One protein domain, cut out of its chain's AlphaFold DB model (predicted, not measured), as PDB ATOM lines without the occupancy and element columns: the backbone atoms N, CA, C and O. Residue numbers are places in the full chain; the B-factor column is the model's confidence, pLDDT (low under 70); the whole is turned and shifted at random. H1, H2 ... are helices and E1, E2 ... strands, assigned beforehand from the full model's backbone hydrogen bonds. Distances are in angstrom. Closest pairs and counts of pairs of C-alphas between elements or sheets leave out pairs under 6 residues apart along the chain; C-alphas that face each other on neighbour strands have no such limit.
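What this domain is: This is residues 32 to 123 of the 126 residues of an uncharacterized protein of Lactobacillus diolivorans DSM 14421 (UniProt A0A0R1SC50). One twisted sheet of six strands makes the body; the one-turn helix H1 only grazes it, and residues 35 to 57, of which 48 to 51 belong to H1, lead from edge strand E1 to edge strand E2. The printed 92 residues hold E1 H1 E2 E3 E4 E5 E6, in that order along the chain; across the sheet the order is E1 E6 E5 E4 E3 E2, antiparallel throughout. The class is mostly strand; the whole is compact, with a radius of gyration of the C-alphas of 14.0 A and spans of 40 by 31 by 23 A.

How they stand to each other: E1, residues 32 to 34, is the antiparallel neighbour of E6, residues 111 to 122, with N 115 and O 33 2.8 A apart. H1, residues 48 to 51, grazes the sheet with residues 49 to 51; C-alphas Phe 51 and Tyr 72 are 5.9 A apart, its closest to E3, residues 67 to 73. It is too short for an O i to N i+4 pair; its one O i to N i+3 pair is within hydrogen-bond range. E2, residues 58 to 62, opens a meander, each strand the antiparallel neighbour of the one before, through E3, E4, residues 83 to 91, E5, residues 98 to 104, and E6. Its four hairpins have N 60 and O 69 at 2.9 A, N 70 and O 86 at 2.8 A, N 87 and O 102 at 2.9 A, and N 101 and O 114 at 2.9 A. E1 and E2 are apart.

Where its parts are: E1 begins at C-alpha 32 (37.218, 41.852, 50.469) and E6 ends at C-alpha 122 (45.574, 42.375, 31.220). First to last C-alpha, E3 measures 19.9 A, E4 25.7 A, E5 20.1 A and E6 28.5 A; E6 bends by 71 degrees at residue 119.

The domain as a whole: The C-alphas farthest apart, Thr 78 and Asp 121, are 40.8 A apart. The printed part has no cut. The link from E1 to H1 is long, 13 residues. Residues 36 to 48 have pLDDT under 70.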
ATOM      1  N   LEU A  32      37.013  40.939  49.345       88.62
ATOM      2  CA  LEU A  32      37.218  41.852  50.469       88.62
ATOM      3  C   LEU A  32      35.979  41.937  51.355       88.62
ATOM      4  O   LEU A  32      36.094  42.128  52.559       88.62
ATOM      5  N   LYS A  33      34.796  41.840  50.744       86.69
ATOM      6  CA  LYS A  33      33.518  41.943  51.441       86.69
ATOM      7  C   LYS A  33      32.444  41.196  50.659       86.69
ATOM      8  O   LYS A  33      32.372  41.326  49.439       86.69
ATOM      9  N   TYR A  34      31.612  40.451  51.374       81.19
ATOM     10  CA  TYR A  34      30.355  39.907  50.868       81.19
ATOM     11  C   TYR A  34      29.185  40.725  51.405       81.19
ATOM     12  O   TYR A  34      29.313  41.418  52.420       81.19
ATOM     13  N   SER A  35      28.041  40.660  50.727       73.81
ATOM     14  CA  SER A  35      26.803  41.143  51.323       73.81
ATOM     15  C   SER A  35      26.546  40.393  52.638       73.81
ATOM     16  O   SER A  35      26.575  39.160  52.632       73.81
ATOM     17  N   PRO A  36      26.276  41.095  53.754       61.16
ATOM     18  CA  PRO A  36      25.962  40.450  55.028       61.16
ATOM     19  C   PRO A  36      24.686  39.596  54.957       61.16
ATOM     20  O   PRO A  36      24.545  38.656  55.727       61.16
ATOM     21  N   SER A  37      23.799  39.850  53.987       58.34
ATOM     22  CA  SER A  37      22.586  39.057  53.735       58.34
ATOM     23  C   SER A  37      22.821  37.742  52.967       58.34
ATOM     24  O   SER A  37      21.860  37.071  52.602       58.34
ATOM     25  N   GLY A  38      24.078  37.389  52.663       51.22
ATOM     26  CA  GLY A  38      24.427  36.391  51.647       51.22
ATOM     27  C   GLY A  38      25.202  35.156  52.112       51.22
ATOM     28  O   GLY A  38      25.672  34.421  51.249       51.22
ATOM     29  N   TRP A  39      25.331  34.881  53.415       42.53
ATOM     30  CA  TRP A  39      25.952  33.639  53.922       42.53
ATOM     31  C   TRP A  39      25.022  32.409  53.804       42.53
ATOM     32  O   TRP A  39      24.880  31.637  54.743       42.53
ATOM     33  N   GLY A  40      24.353  32.240  52.655       42.81
ATOM     34  CA  GLY A  40      23.458  31.101  52.381       42.81
ATOM     35  C   GLY A  40      22.311  31.395  51.407       42.81
ATOM     36  O   GLY A  40      21.850  30.492  50.727       42.81
ATOM     37  N   ASN A  41      21.907  32.664  51.257       44.88
ATOM     38  CA  ASN A  41      20.802  33.098  50.382       44.88
ATOM     39  C   ASN A  41      21.271  33.897  49.152       44.88
ATOM     40  O   ASN A  41      20.576  34.789  48.660       44.88
ATOM     41  N   PHE A  42      22.461  33.592  48.623       49.78
ATOM     42  CA  PHE A  42      22.939  34.208  47.378       49.78
ATOM     43  C   PHE A  42      21.965  33.962  46.202       49.78
ATOM     44  O   PHE A  42      21.869  34.780  45.286       49.78
ATOM     45  N   GLU A  43      21.174  32.888  46.284       43.53
ATOM     46  CA  GLU A  43      20.186  32.469  45.286       43.53
ATOM     47  C   GLU A  43      18.860  33.248  45.309       43.53
ATOM     48  O   GLU A  43      18.159  33.278  44.296       43.53
ATOM     49  N   ALA A  44      18.507  33.929  46.407       45.09
ATOM     50  CA  ALA A  44      17.178  34.540  46.524       45.09
ATOM     51  C   ALA A  44      16.999  35.778  45.619       45.09
ATOM     52  O   ALA A  44      15.891  36.063  45.174       45.09
ATOM     53  N   GLY A  45      18.087  36.497  45.303       49.72
ATOM     54  CA  GLY A  45      18.035  37.727  44.495       49.72
ATOM     55  C   GLY A  45      19.026  37.793  43.331       49.72
ATOM     56  O   GLY A  45      18.715  38.369  42.288       49.72
ATOM     57  N   TYR A  46      20.206  37.184  43.464       58.22
ATOM     58  CA  TYR A  46      21.181  37.083  42.380       58.22
ATOM     59  C   TYR A  46      21.046  35.713  41.711       58.22
ATOM     60  O   TYR A  46      21.889  34.831  41.848       58.22
ATOM     61  N   LYS A  47      19.965  35.516  40.954       62.72
ATOM     62  CA  LYS A  47      19.876  34.342  40.081       62.72
ATOM     63  C   LYS A  47      20.815  34.561  38.903       62.72
ATOM     64  O   LYS A  47      20.689  35.556  38.185       62.72
ATOM     65  N   ASN A  48      21.765  33.646  38.706       67.56
ATOM     66  CA  ASN A  48      22.721  33.704  37.593       67.56
ATOM     67  C   ASN A  48      21.993  33.900  36.245       67.56
ATOM     68  O   ASN A  48      22.415  34.697  35.405       67.56
ATOM     69  N   ASP A  49      20.810  33.297  36.113       75.00
ATOM     70  CA  ASP A  49      19.936  33.400  34.942       75.00
ATOM     71  C   ASP A  49      19.520  34.830  34.573       75.00
ATOM     72  O   ASP A  49      19.386  35.138  33.384       75.00
ATOM     73  N   TYR A  50      19.382  35.742  35.542       81.12
ATOM     74  CA  TYR A  50      19.045  37.144  35.264       81.12
ATOM     75  C   TYR A  50      20.193  37.927  34.625       81.12
ATOM     76  O   TYR A  50      19.963  38.994  34.051       81.12
ATOM     77  N   PHE A  51      21.417  37.408  34.710       85.81
ATOM     78  CA  PHE A  51      22.640  38.102  34.322       85.81
ATOM     79  C   PHE A  51      23.529  37.271  33.395       85.81
ATOM     80  O   PHE A  51      24.740  37.492  33.321       85.81
ATOM     81  N   LYS A  52      22.939  36.320  32.665       83.44
ATOM     82  CA  LYS A  52      23.660  35.531  31.671       83.44
ATOM     83  C   LYS A  52      24.010  36.403  30.464       83.44
ATOM     84  O   LYS A  52      23.126  36.824  29.708       83.44
ATOM     85  N   SER A  53      25.306  36.670  30.296       82.38
ATOM     86  CA  SER A  53      25.816  37.445  29.165       82.38
ATOM     87  C   SER A  53      25.469  36.765  27.836       82.38
ATOM     88  O   SER A  53      25.416  35.541  27.719       82.38
ATOM     89  N   ASN A  54      25.167  37.576  26.831       85.12
ATOM     90  CA  ASN A  54      24.845  37.168  25.467       85.12
ATOM     91  C   ASN A  54      25.150  38.320  24.497       85.12
ATOM     92  O   ASN A  54      25.470  39.426  24.933       85.12
ATOM     93  N   ARG A  55      24.972  38.101  23.188       85.94
ATOM     94  CA  ARG A  55      25.256  39.110  22.147       85.94
ATOM     95  C   ARG A  55      24.555  40.468  22.337       85.94
ATOM     96  O   ARG A  55      25.053  41.484  21.870       85.94
ATOM     97  N   TYR A  56      23.428  40.503  23.047       88.81
ATOM     98  CA  TYR A  56      22.659  41.717  23.344       88.81
ATOM     99  C   TYR A  56      23.033  42.373  24.675       88.81
ATOM    100  O   TYR A  56      22.425  43.372  25.058       88.81
ATOM    101  N   THR A  57      23.990  41.809  25.409       93.38
ATOM    102  CA  THR A  57      24.476  42.411  26.651       93.38
ATOM    103  C   THR A  57      25.278  43.641  26.290       93.38
ATOM    104  O   THR A  57      26.120  43.619  25.389       93.38
ATOM    105  N   GLN A  58      24.973  44.742  26.961       95.56
ATOM    106  CA  GLN A  58      25.565  46.032  26.656       95.56
ATOM    107  C   GLN A  58      25.991  46.723  27.932       95.56
ATOM    108  O   GLN A  58      25.424  46.481  28.994       95.56
ATOM    109  N   TYR A  59      26.959  47.617  27.823       95.44
ATOM    110  CA  TYR A  59      27.420  48.411  28.940       95.44
ATOM    111  C   TYR A  59      27.600  49.874  28.562       95.44
ATOM    112  O   TYR A  59      27.809  50.229  27.402       95.44
ATOM    113  N   VAL A  60      27.555  50.710  29.586       95.31
ATOM    114  CA  VAL A  60      28.022  52.092  29.562       95.31
ATOM    115  C   VAL A  60      29.041  52.268  30.672       95.31
ATOM    116  O   VAL A  60      28.935  51.641  31.729       95.31
ATOM    117  N   TYR A  61      30.039  53.110  30.436       93.38
ATOM    118  CA  TYR A  61      31.055  53.438  31.428       93.38
ATOM    119  C   TYR A  61      31.166  54.950  31.590       93.38
ATOM    120  O   TYR A  61      31.316  55.681  30.614       93.38
ATOM    121  N   SER A  62      31.125  55.409  32.837       92.81
ATOM    122  CA  SER A  62      31.368  56.797  33.210       92.81
ATOM    123  C   SER A  62      32.758  56.915  33.823       92.81
ATOM    124  O   SER A  62      32.987  56.439  34.934       92.81
ATOM    125  N   LYS A  63      33.679  57.598  33.129       89.62
ATOM    126  CA  LYS A  63      35.042  57.851  33.629       89.62
ATOM    127  C   LYS A  63      35.036  58.710  34.898       89.62
ATOM    128  O   LYS A  63      35.764  58.404  35.835       89.62
ATOM    129  N   LYS A  64      34.155  59.721  34.964       90.00
ATOM    130  CA  LYS A  64      34.011  60.631  36.119       90.00
ATOM    131  C   LYS A  64      33.691  59.883  37.415       90.00
ATOM    132  O   LYS A  64      34.302  60.141  38.442       90.00
ATOM    133  N   SER A  65      32.740  58.951  37.361       91.25
ATOM    134  CA  SER A  65      32.314  58.167  38.531       91.25
ATOM    135  C   SER A  65      33.000  56.802  38.636       91.25
ATOM    136  O   SER A  65      32.713  56.043  39.561       91.25
ATOM    137  N   ARG A  66      33.858  56.463  37.663       92.62
ATOM    138  CA  ARG A  66      34.482  55.142  37.486       92.62
ATOM    139  C   ARG A  66      33.475  53.998  37.611       92.62
ATOM    140  O   ARG A  66      33.738  52.972  38.235       92.62
ATOM    141  N   THR A  67      32.288  54.203  37.047       95.31
ATOM    142  CA  THR A  67      31.160  53.282  37.179       95.31
ATOM    143  C   THR A  67      30.793  52.711  35.822       95.31
ATOM    144  O   THR A  67      30.530  53.450  34.874       95.31
ATOM    145  N   MET A  68      30.744  51.387  35.748       94.81
ATOM    146  CA  MET A  68      30.170  50.649  34.635       94.81
ATOM    147  C   MET A  68      28.757  50.196  34.994       94.81
ATOM    148  O   MET A  68      28.546  49.611  36.056       94.81
ATOM    149  N   ILE A  69      27.803  50.412  34.094       96.06
ATOM    150  CA  ILE A  69      26.473  49.806  34.163       96.06
ATOM    151  C   ILE A  69      26.347  48.852  32.986       96.06
ATOM    152  O   ILE A  69      26.507  49.260  31.841       96.06
ATOM    153  N   ILE A  70      26.051  47.590  33.272       95.25
ATOM    154  CA  ILE A  70      25.815  46.541  32.286       95.25
ATOM    155  C   ILE A  70      24.326  46.219  32.310       95.25
ATOM    156  O   ILE A  70      23.771  45.988  33.385       95.25
ATOM    157  N   ARG A  71      23.686  46.183  31.145       95.06
ATOM    158  CA  ARG A  71      22.302  45.744  30.973       95.06
ATOM    159  C   ARG A  71      22.254  44.382  30.294       95.06
ATOM    160  O   ARG A  71      22.934  44.149  29.294       95.06
ATOM    161  N   TYR A  72      21.409  43.512  30.823       92.75
ATOM    162  CA  TYR A  72      21.174  42.152  30.358       92.75
ATOM    163  C   TYR A  72      19.726  42.055  29.914       92.75
ATOM    164  O   TYR A  72      18.838  42.517  30.630       92.75
ATOM    165  N   LYS A  73      19.469  41.474  28.737       91.31
ATOM    166  CA  LYS A  73      18.095  41.219  28.286       91.31
ATOM    167  C   LYS A  73      17.397  40.339  29.321       91.31
ATOM    168  O   LYS A  73      17.845  39.222  29.571       91.31
ATOM    169  N   ASN A  74      16.312  40.844  29.894       88.00
ATOM    170  CA  ASN A  74      15.517  40.079  30.835       88.00
ATOM    171  C   ASN A  74      14.753  38.980  30.076       88.00
ATOM    172  O   ASN A  74      14.165  39.237  29.024       88.00
ATOM    173  N   ARG A  75      14.810  37.749  30.586       84.38
ATOM    174  CA  ARG A  75      14.093  36.592  30.025       84.38
ATOM    175  C   ARG A  75      12.798  36.294  30.771       84.38
ATOM    176  O   ARG A  75      11.918  35.647  30.214       84.38
ATOM    177  N   ASP A  76      12.687  36.783  31.998       84.12
ATOM    178  CA  ASP A  76      11.534  36.572  32.851       84.12
ATOM    179  C   ASP A  76      10.446  37.596  32.517       84.12
ATOM    180  O   ASP A  76      10.580  38.794  32.786       84.12
ATOM    181  N   LYS A  77       9.371  37.114  31.891       81.94
ATOM    182  CA  LYS A  77       8.249  37.951  31.454       81.94
ATOM    183  C   LYS A  77       7.434  38.500  32.633       81.94
ATOM    184  O   LYS A  77       6.752  39.504  32.453       81.94
ATOM    185  N   THR A  78       7.530  37.900  33.821       85.56
ATOM    186  CA  THR A  78       6.732  38.298  34.995       85.56
ATOM    187  C   THR A  78       7.176  39.641  35.577       85.56
ATOM    188  O   THR A  78       6.354  40.424  36.039       85.56
ATOM    189  N   LEU A  79       8.469  39.964  35.470       82.88
ATOM    190  CA  LEU A  79       9.047  41.198  36.016       82.88
ATOM    191  C   LEU A  79       8.633  42.470  35.255       82.88
ATOM    192  O   LEU A  79       8.927  43.574  35.713       82.88
ATOM    193  N   ASN A  80       7.998  42.331  34.083       86.94
ATOM    194  CA  ASN A  80       7.545  43.427  33.218       86.94
ATOM    195  C   ASN A  80       8.601  44.535  32.991       86.94
ATOM    196  O   ASN A  80       8.315  45.733  33.010       86.94
ATOM    197  N   VAL A  81       9.862  44.130  32.803       89.69
ATOM    198  CA  VAL A  81      10.964  45.015  32.403       89.69
ATOM    199  C   VAL A  81      11.780  44.380  31.286       89.69
ATOM    200  O   VAL A  81      11.947  43.161  31.228       89.69
ATOM    201  N   LYS A  82      12.350  45.220  30.416       91.81
ATOM    202  CA  LYS A  82      13.166  44.773  29.278       91.81
ATOM    203  C   LYS A  82      14.563  44.293  29.682       91.81
ATOM    204  O   LYS A  82      15.124  43.414  29.024       91.81
ATOM    205  N   TYR A  83      15.133  44.872  30.739       92.94
ATOM    206  CA  TYR A  83      16.516  44.623  31.141       92.94
ATOM    207  C   TYR A  83      16.669  44.483  32.653       92.94
ATOM    208  O   TYR A  83      16.023  45.202  33.411       92.94
ATOM    209  N   ASN A  84      17.605  43.625  33.053       92.56
ATOM    210  CA  ASN A  84      18.209  43.619  34.384       92.56
ATOM    211  C   ASN A  84      19.587  44.274  34.307       92.56
ATOM    212  O   ASN A  84      20.196  44.326  33.234       92.56
ATOM    213  N   PHE A  85      20.102  44.763  35.431       93.81
ATOM    214  CA  PHE A  85      21.333  45.542  35.434       93.81
ATOM    215  C   PHE A  85      22.341  45.051  36.467       93.81
ATOM    216  O   PHE A  85      21.990  44.729  37.602       93.81
ATOM    217  N   ARG A  86      23.620  45.078  36.092       93.25
ATOM    218  CA  ARG A  86      24.740  45.072  37.035       93.25
ATOM    219  C   ARG A  86      25.416  46.427  37.019       93.25
ATOM    220  O   ARG A  86      25.547  47.054  35.972       93.25
ATOM    221  N   LYS A  87      25.882  46.857  38.180       95.06
ATOM    222  CA  LYS A  87      26.695  48.055  38.341       95.06
ATOM    223  C   LYS A  87      28.007  47.654  38.986       95.06
ATOM    224  O   LYS A  87      28.011  46.972  40.006       95.06
ATOM    225  N   ILE A  88      29.101  48.091  38.381       94.75
ATOM    226  CA  ILE A  88      30.459  47.849  38.852       94.75
ATOM    227  C   ILE A  88      31.084  49.209  39.107       94.75
ATOM    228  O   ILE A  88      31.178  50.032  38.198       94.75
ATOM    229  N   ILE A  89      31.498  49.450  40.345       95.38
ATOM    230  CA  ILE A  89      32.262  50.643  40.705       95.38
ATOM    231  C   ILE A  89      33.726  50.232  40.780       95.38
ATOM    232  O   ILE A  89      34.087  49.368  41.583       95.38
ATOM    233  N   LEU A  90      34.550  50.840  39.930       93.25
ATOM    234  CA  LEU A  90      35.974  50.566  39.825       93.25
ATOM    235  C   LEU A  90      36.736  51.549  40.715       93.25
ATOM    236  O   LEU A  90      36.666  52.766  40.541       93.25
ATOM    237  N   ARG A  91      37.493  51.012  41.666       91.75
ATOM    238  CA  ARG A  91      38.403  51.773  42.527       91.75
ATOM    239  C   ARG A  91      39.823  51.250  42.379       91.75
ATOM    240  O   ARG A  91      40.025  50.108  41.973       91.75
ATOM    241  N   HIS A  92      40.791  52.076  42.768       81.44
ATOM    242  CA  HIS A  92      42.229  51.810  42.624       81.44
ATOM    243  C   HIS A  92      42.672  51.687  41.151       81.44
ATOM    244  O   HIS A  92      41.868  51.888  40.241       81.44
ATOM    245  N   GLY A  93      43.973  51.526  40.895       78.62
ATOM    246  CA  GLY A  93      44.562  51.559  39.547       78.62
ATOM    247  C   GLY A  93      44.105  50.421  38.620       78.62
ATOM    248  O   GLY A  93      43.292  49.582  38.988       78.62
ATOM    249  N   HIS A  94      44.654  50.378  37.404       80.81
ATOM    250  CA  HIS A  94      44.158  49.520  36.317       80.81
ATOM    251  C   HIS A  94      44.668  48.068  36.384       80.81
ATOM    252  O   HIS A  94      44.064  47.188  35.781       80.81
ATOM    253  N   LYS A  95      45.772  47.807  37.104       85.81
ATOM    254  CA  LYS A  95      46.349  46.458  37.288       85.81
ATOM    255  C   LYS A  95      45.854  45.752  38.548       85.81
ATOM    256  O   LYS A  95      45.749  44.533  38.564       85.81
ATOM    257  N   THR A  96      45.543  46.505  39.603       92.88
ATOM    258  CA  THR A  96      45.055  45.949  40.875       92.88
ATOM    259  C   THR A  96      43.737  46.577  41.334       92.88
ATOM    260  O   THR A  96      43.632  47.065  42.468       92.88
ATOM    261  N   PRO A  97      42.715  46.630  40.459       94.31
ATOM    262  CA  PRO A  97      41.492  47.327  40.788       94.31
ATOM    263  C   PRO A  97      40.706  46.585  41.868       94.31
ATOM    264  O   PRO A  97      40.753  45.361  42.009       94.31
ATOM    265  N   THR A  98      39.921  47.353  42.611       95.50
ATOM    266  CA  THR A  98      38.844  46.820  43.439       95.50
ATOM    267  C   THR A  98      37.523  47.103  42.756       95.50
ATOM    268  O   THR A  98      37.202  48.256  42.464       95.50
ATOM    269  N   PHE A  99      36.759  46.047  42.504       94.06
ATOM    270  CA  PHE A  99      35.434  46.133  41.916       94.06
ATOM    271  C   PHE A  99      34.386  45.911  42.997       94.06
ATOM    272  O   PHE A  99      34.374  44.876  43.667       94.06
ATOM    273  N   THR A 100      33.492  46.882  43.140       94.75
ATOM    274  CA  THR A 100      32.304  46.777  43.989       94.75
ATOM    275  C   THR A 100      31.101  46.516  43.100       94.75
ATOM    276  O   THR A 100      30.775  47.335  42.237       94.75
ATOM    277  N   TYR A 101      30.442  45.386  43.323       92.19
ATOM    278  CA  TYR A 101      29.346  44.909  42.495       92.19
ATOM    279  C   TYR A 101      27.994  45.179  43.144       92.19
ATOM    280  O   TYR A 101      27.793  44.950  44.338       92.19
ATOM    281  N   TYR A 102      27.059  45.628  42.315       92.31
ATOM    282  CA  TYR A 102      25.649  45.771  42.636       92.31
ATOM    283  C   TYR A 102      24.803  45.177  41.514       92.31
ATOM    284  O   TYR A 102      25.235  45.124  40.357       92.31
ATOM    285  N   TYR A 103      23.567  44.824  41.836       90.75
ATOM    286  CA  TYR A 103      22.588  44.347  40.872       90.75
ATOM    287  C   TYR A 103      21.239  45.037  41.054       90.75
ATOM    288  O   TYR A 103      20.946  45.584  42.114       90.75
ATOM    289  N   LYS A 104      20.440  45.031  39.990       90.81
ATOM    290  CA  LYS A 104      19.045  45.463  39.976       90.81
ATOM    291  C   LYS A 104      18.267  44.534  39.046       90.81
ATOM    292  O   LYS A 104      18.604  44.437  37.862       90.81
ATOM    293  N   VAL A 105      17.252  43.867  39.583       88.94
ATOM    294  CA  VAL A 105      16.312  43.008  38.847       88.94
ATOM    295  C   VAL A 105      14.962  43.715  38.818       88.94
ATOM    296  O   VAL A 105      14.591  44.369  39.791       88.94
ATOM    297  N   GLY A 106      14.233  43.655  37.704       84.75
ATOM    298  CA  GLY A 106      12.899  44.256  37.670       84.75
ATOM    299  C   GLY A 106      12.910  45.762  37.971       84.75
ATOM    300  O   GLY A 106      13.735  46.536  37.468       84.75
ATOM    301  N   LYS A 107      11.978  46.171  38.833       86.06
ATOM    302  CA  LYS A 107      11.843  47.547  39.335       86.06
ATOM    303  C   LYS A 107      12.559  47.770  40.674       86.06
ATOM    304  O   LYS A 107      12.417  48.849  41.248       86.06
ATOM    305  N   ASP A 108      13.362  46.811  41.133       86.25
ATOM    306  CA  ASP A 108      14.001  46.866  42.446       86.25
ATOM    307  C   ASP A 108      15.019  48.008  42.572       86.25
ATOM    308  O   ASP A 108      15.431  48.671  41.609       86.25
ATOM    309  N   ARG A 109      15.461  48.243  43.807       89.25
ATOM    310  CA  ARG A 109      16.587  49.135  44.094       89.25
ATOM    311  C   ARG A 109      17.915  48.425  43.807       89.25
ATOM    312  O   ARG A 109      17.977  47.212  43.648       89.25
ATOM    313  N   TRP A 110      18.994  49.201  43.713       91.06
ATOM    314  CA  TRP A 110      20.338  48.635  43.593       91.06
ATOM    315  C   TRP A 110      20.729  47.902  44.874       91.06
ATOM    316  O   TRP A 110      20.859  48.533  45.922       91.06
ATOM    317  N   THR A 111      21.024  46.615  44.758       89.00
ATOM    318  CA  THR A 111      21.425  45.765  45.881       89.00
ATOM    319  C   THR A 111      22.906  45.433  45.781       89.00
ATOM    320  O   THR A 111      23.415  45.105  44.709       89.00
ATOM    321  N   TYR A 112      23.627  45.566  46.893       88.69
ATOM    322  CA  TYR A 112      25.049  45.232  46.977       88.69
ATOM    323  C   TYR A 112      25.266  43.714  46.873       88.69
ATOM    324  O   TYR A 112      24.541  42.950  47.499       88.69
ATOM    325  N   CYS A 113      26.265  43.276  46.097       84.88
ATOM    326  CA  CYS A 113      26.652  41.861  46.013       84.88
ATOM    327  C   CYS A 113      27.879  41.574  46.879       84.88
ATOM    328  O   CYS A 113      27.834  40.805  47.835       84.88
ATOM    329  N   TYR A 114      29.006  42.154  46.471       87.75
ATOM    330  CA  TYR A 114      30.330  41.851  46.986       87.75
ATOM    331  C   TYR A 114      31.346  42.858  46.449       87.75
ATOM    332  O   TYR A 114      31.109  43.582  45.474       87.75
ATOM    333  N   THR A 115      32.513  42.870  47.078       92.19
ATOM    334  CA  THR A 115      33.675  43.652  46.674       92.19
ATOM    335  C   THR A 115      34.862  42.717  46.504       92.19
ATOM    336  O   THR A 115      35.214  41.989  47.432       92.19
ATOM    337  N   ILE A 116      35.500  42.749  45.335       92.25
ATOM    338  CA  ILE A 116      36.651  41.899  45.004       92.25
ATOM    339  C   ILE A 116      37.821  42.779  44.588       92.25
ATOM    340  O   ILE A 116      37.667  43.677  43.763       92.25
ATOM    341  N   LYS A 117      38.999  42.490  45.138       94.94
ATOM    342  CA  LYS A 117      40.275  42.997  44.639       94.94
ATOM    343  C   LYS A 117      40.842  42.011  43.628       94.94
ATOM    344  O   LYS A 117      40.937  40.818  43.922       94.94
ATOM    345  N   TYR A 118      41.230  42.515  42.468       93.75
ATOM    346  CA  TYR A 118      41.849  41.727  41.409       93.75
ATOM    347  C   TYR A 118      43.331  42.062  41.278       93.75
ATOM    348  O   TYR A 118      43.755  43.165  41.615       93.75
ATOM    349  N   TRP A 119      44.097  41.107  40.765       94.69
ATOM    350  CA  TRP A 119      45.407  41.312  40.162       94.69
ATOM    351  C   TRP A 119      45.268  40.881  38.707       94.69
ATOM    352  O   TRP A 119      45.002  39.711  38.428       94.69
ATOM    353  N   LEU A 120      45.316  41.861  37.809       92.31
ATOM    354  CA  LEU A 120      45.038  41.692  36.393       92.31
ATOM    355  C   LEU A 120      46.336  41.527  35.604       92.31
ATOM    356  O   LEU A 120      47.213  42.387  35.681       92.31
ATOM    357  N   ASP A 121      46.402  40.478  34.788       90.06
ATOM    358  CA  ASP A 121      47.473  40.276  33.806       90.06
ATOM    359  C   ASP A 121      47.269  41.213  32.613       90.06
ATOM    360  O   ASP A 121      48.205  41.818  32.093       90.06
ATOM    361  N   LYS A 122      46.002  41.389  32.216       88.69
ATOM    362  CA  LYS A 122      45.574  42.375  31.220       88.69
ATOM    363  C   LYS A 122      44.683  43.412  31.905       88.69
ATOM    364  O   LYS A 122      43.636  43.020  32.424       88.69
ATOM    365  N   PRO A 123      45.068  44.701  31.921       84.81
ATOM    366  CA  PRO A 123      44.367  45.734  32.678       84.81
ATOM    367  C   PRO A 123      42.961  46.012  32.132       84.81
ATOM    368  O   PRO A 123      42.620  45.643  31.004       84.81
TER     369      PRO A 123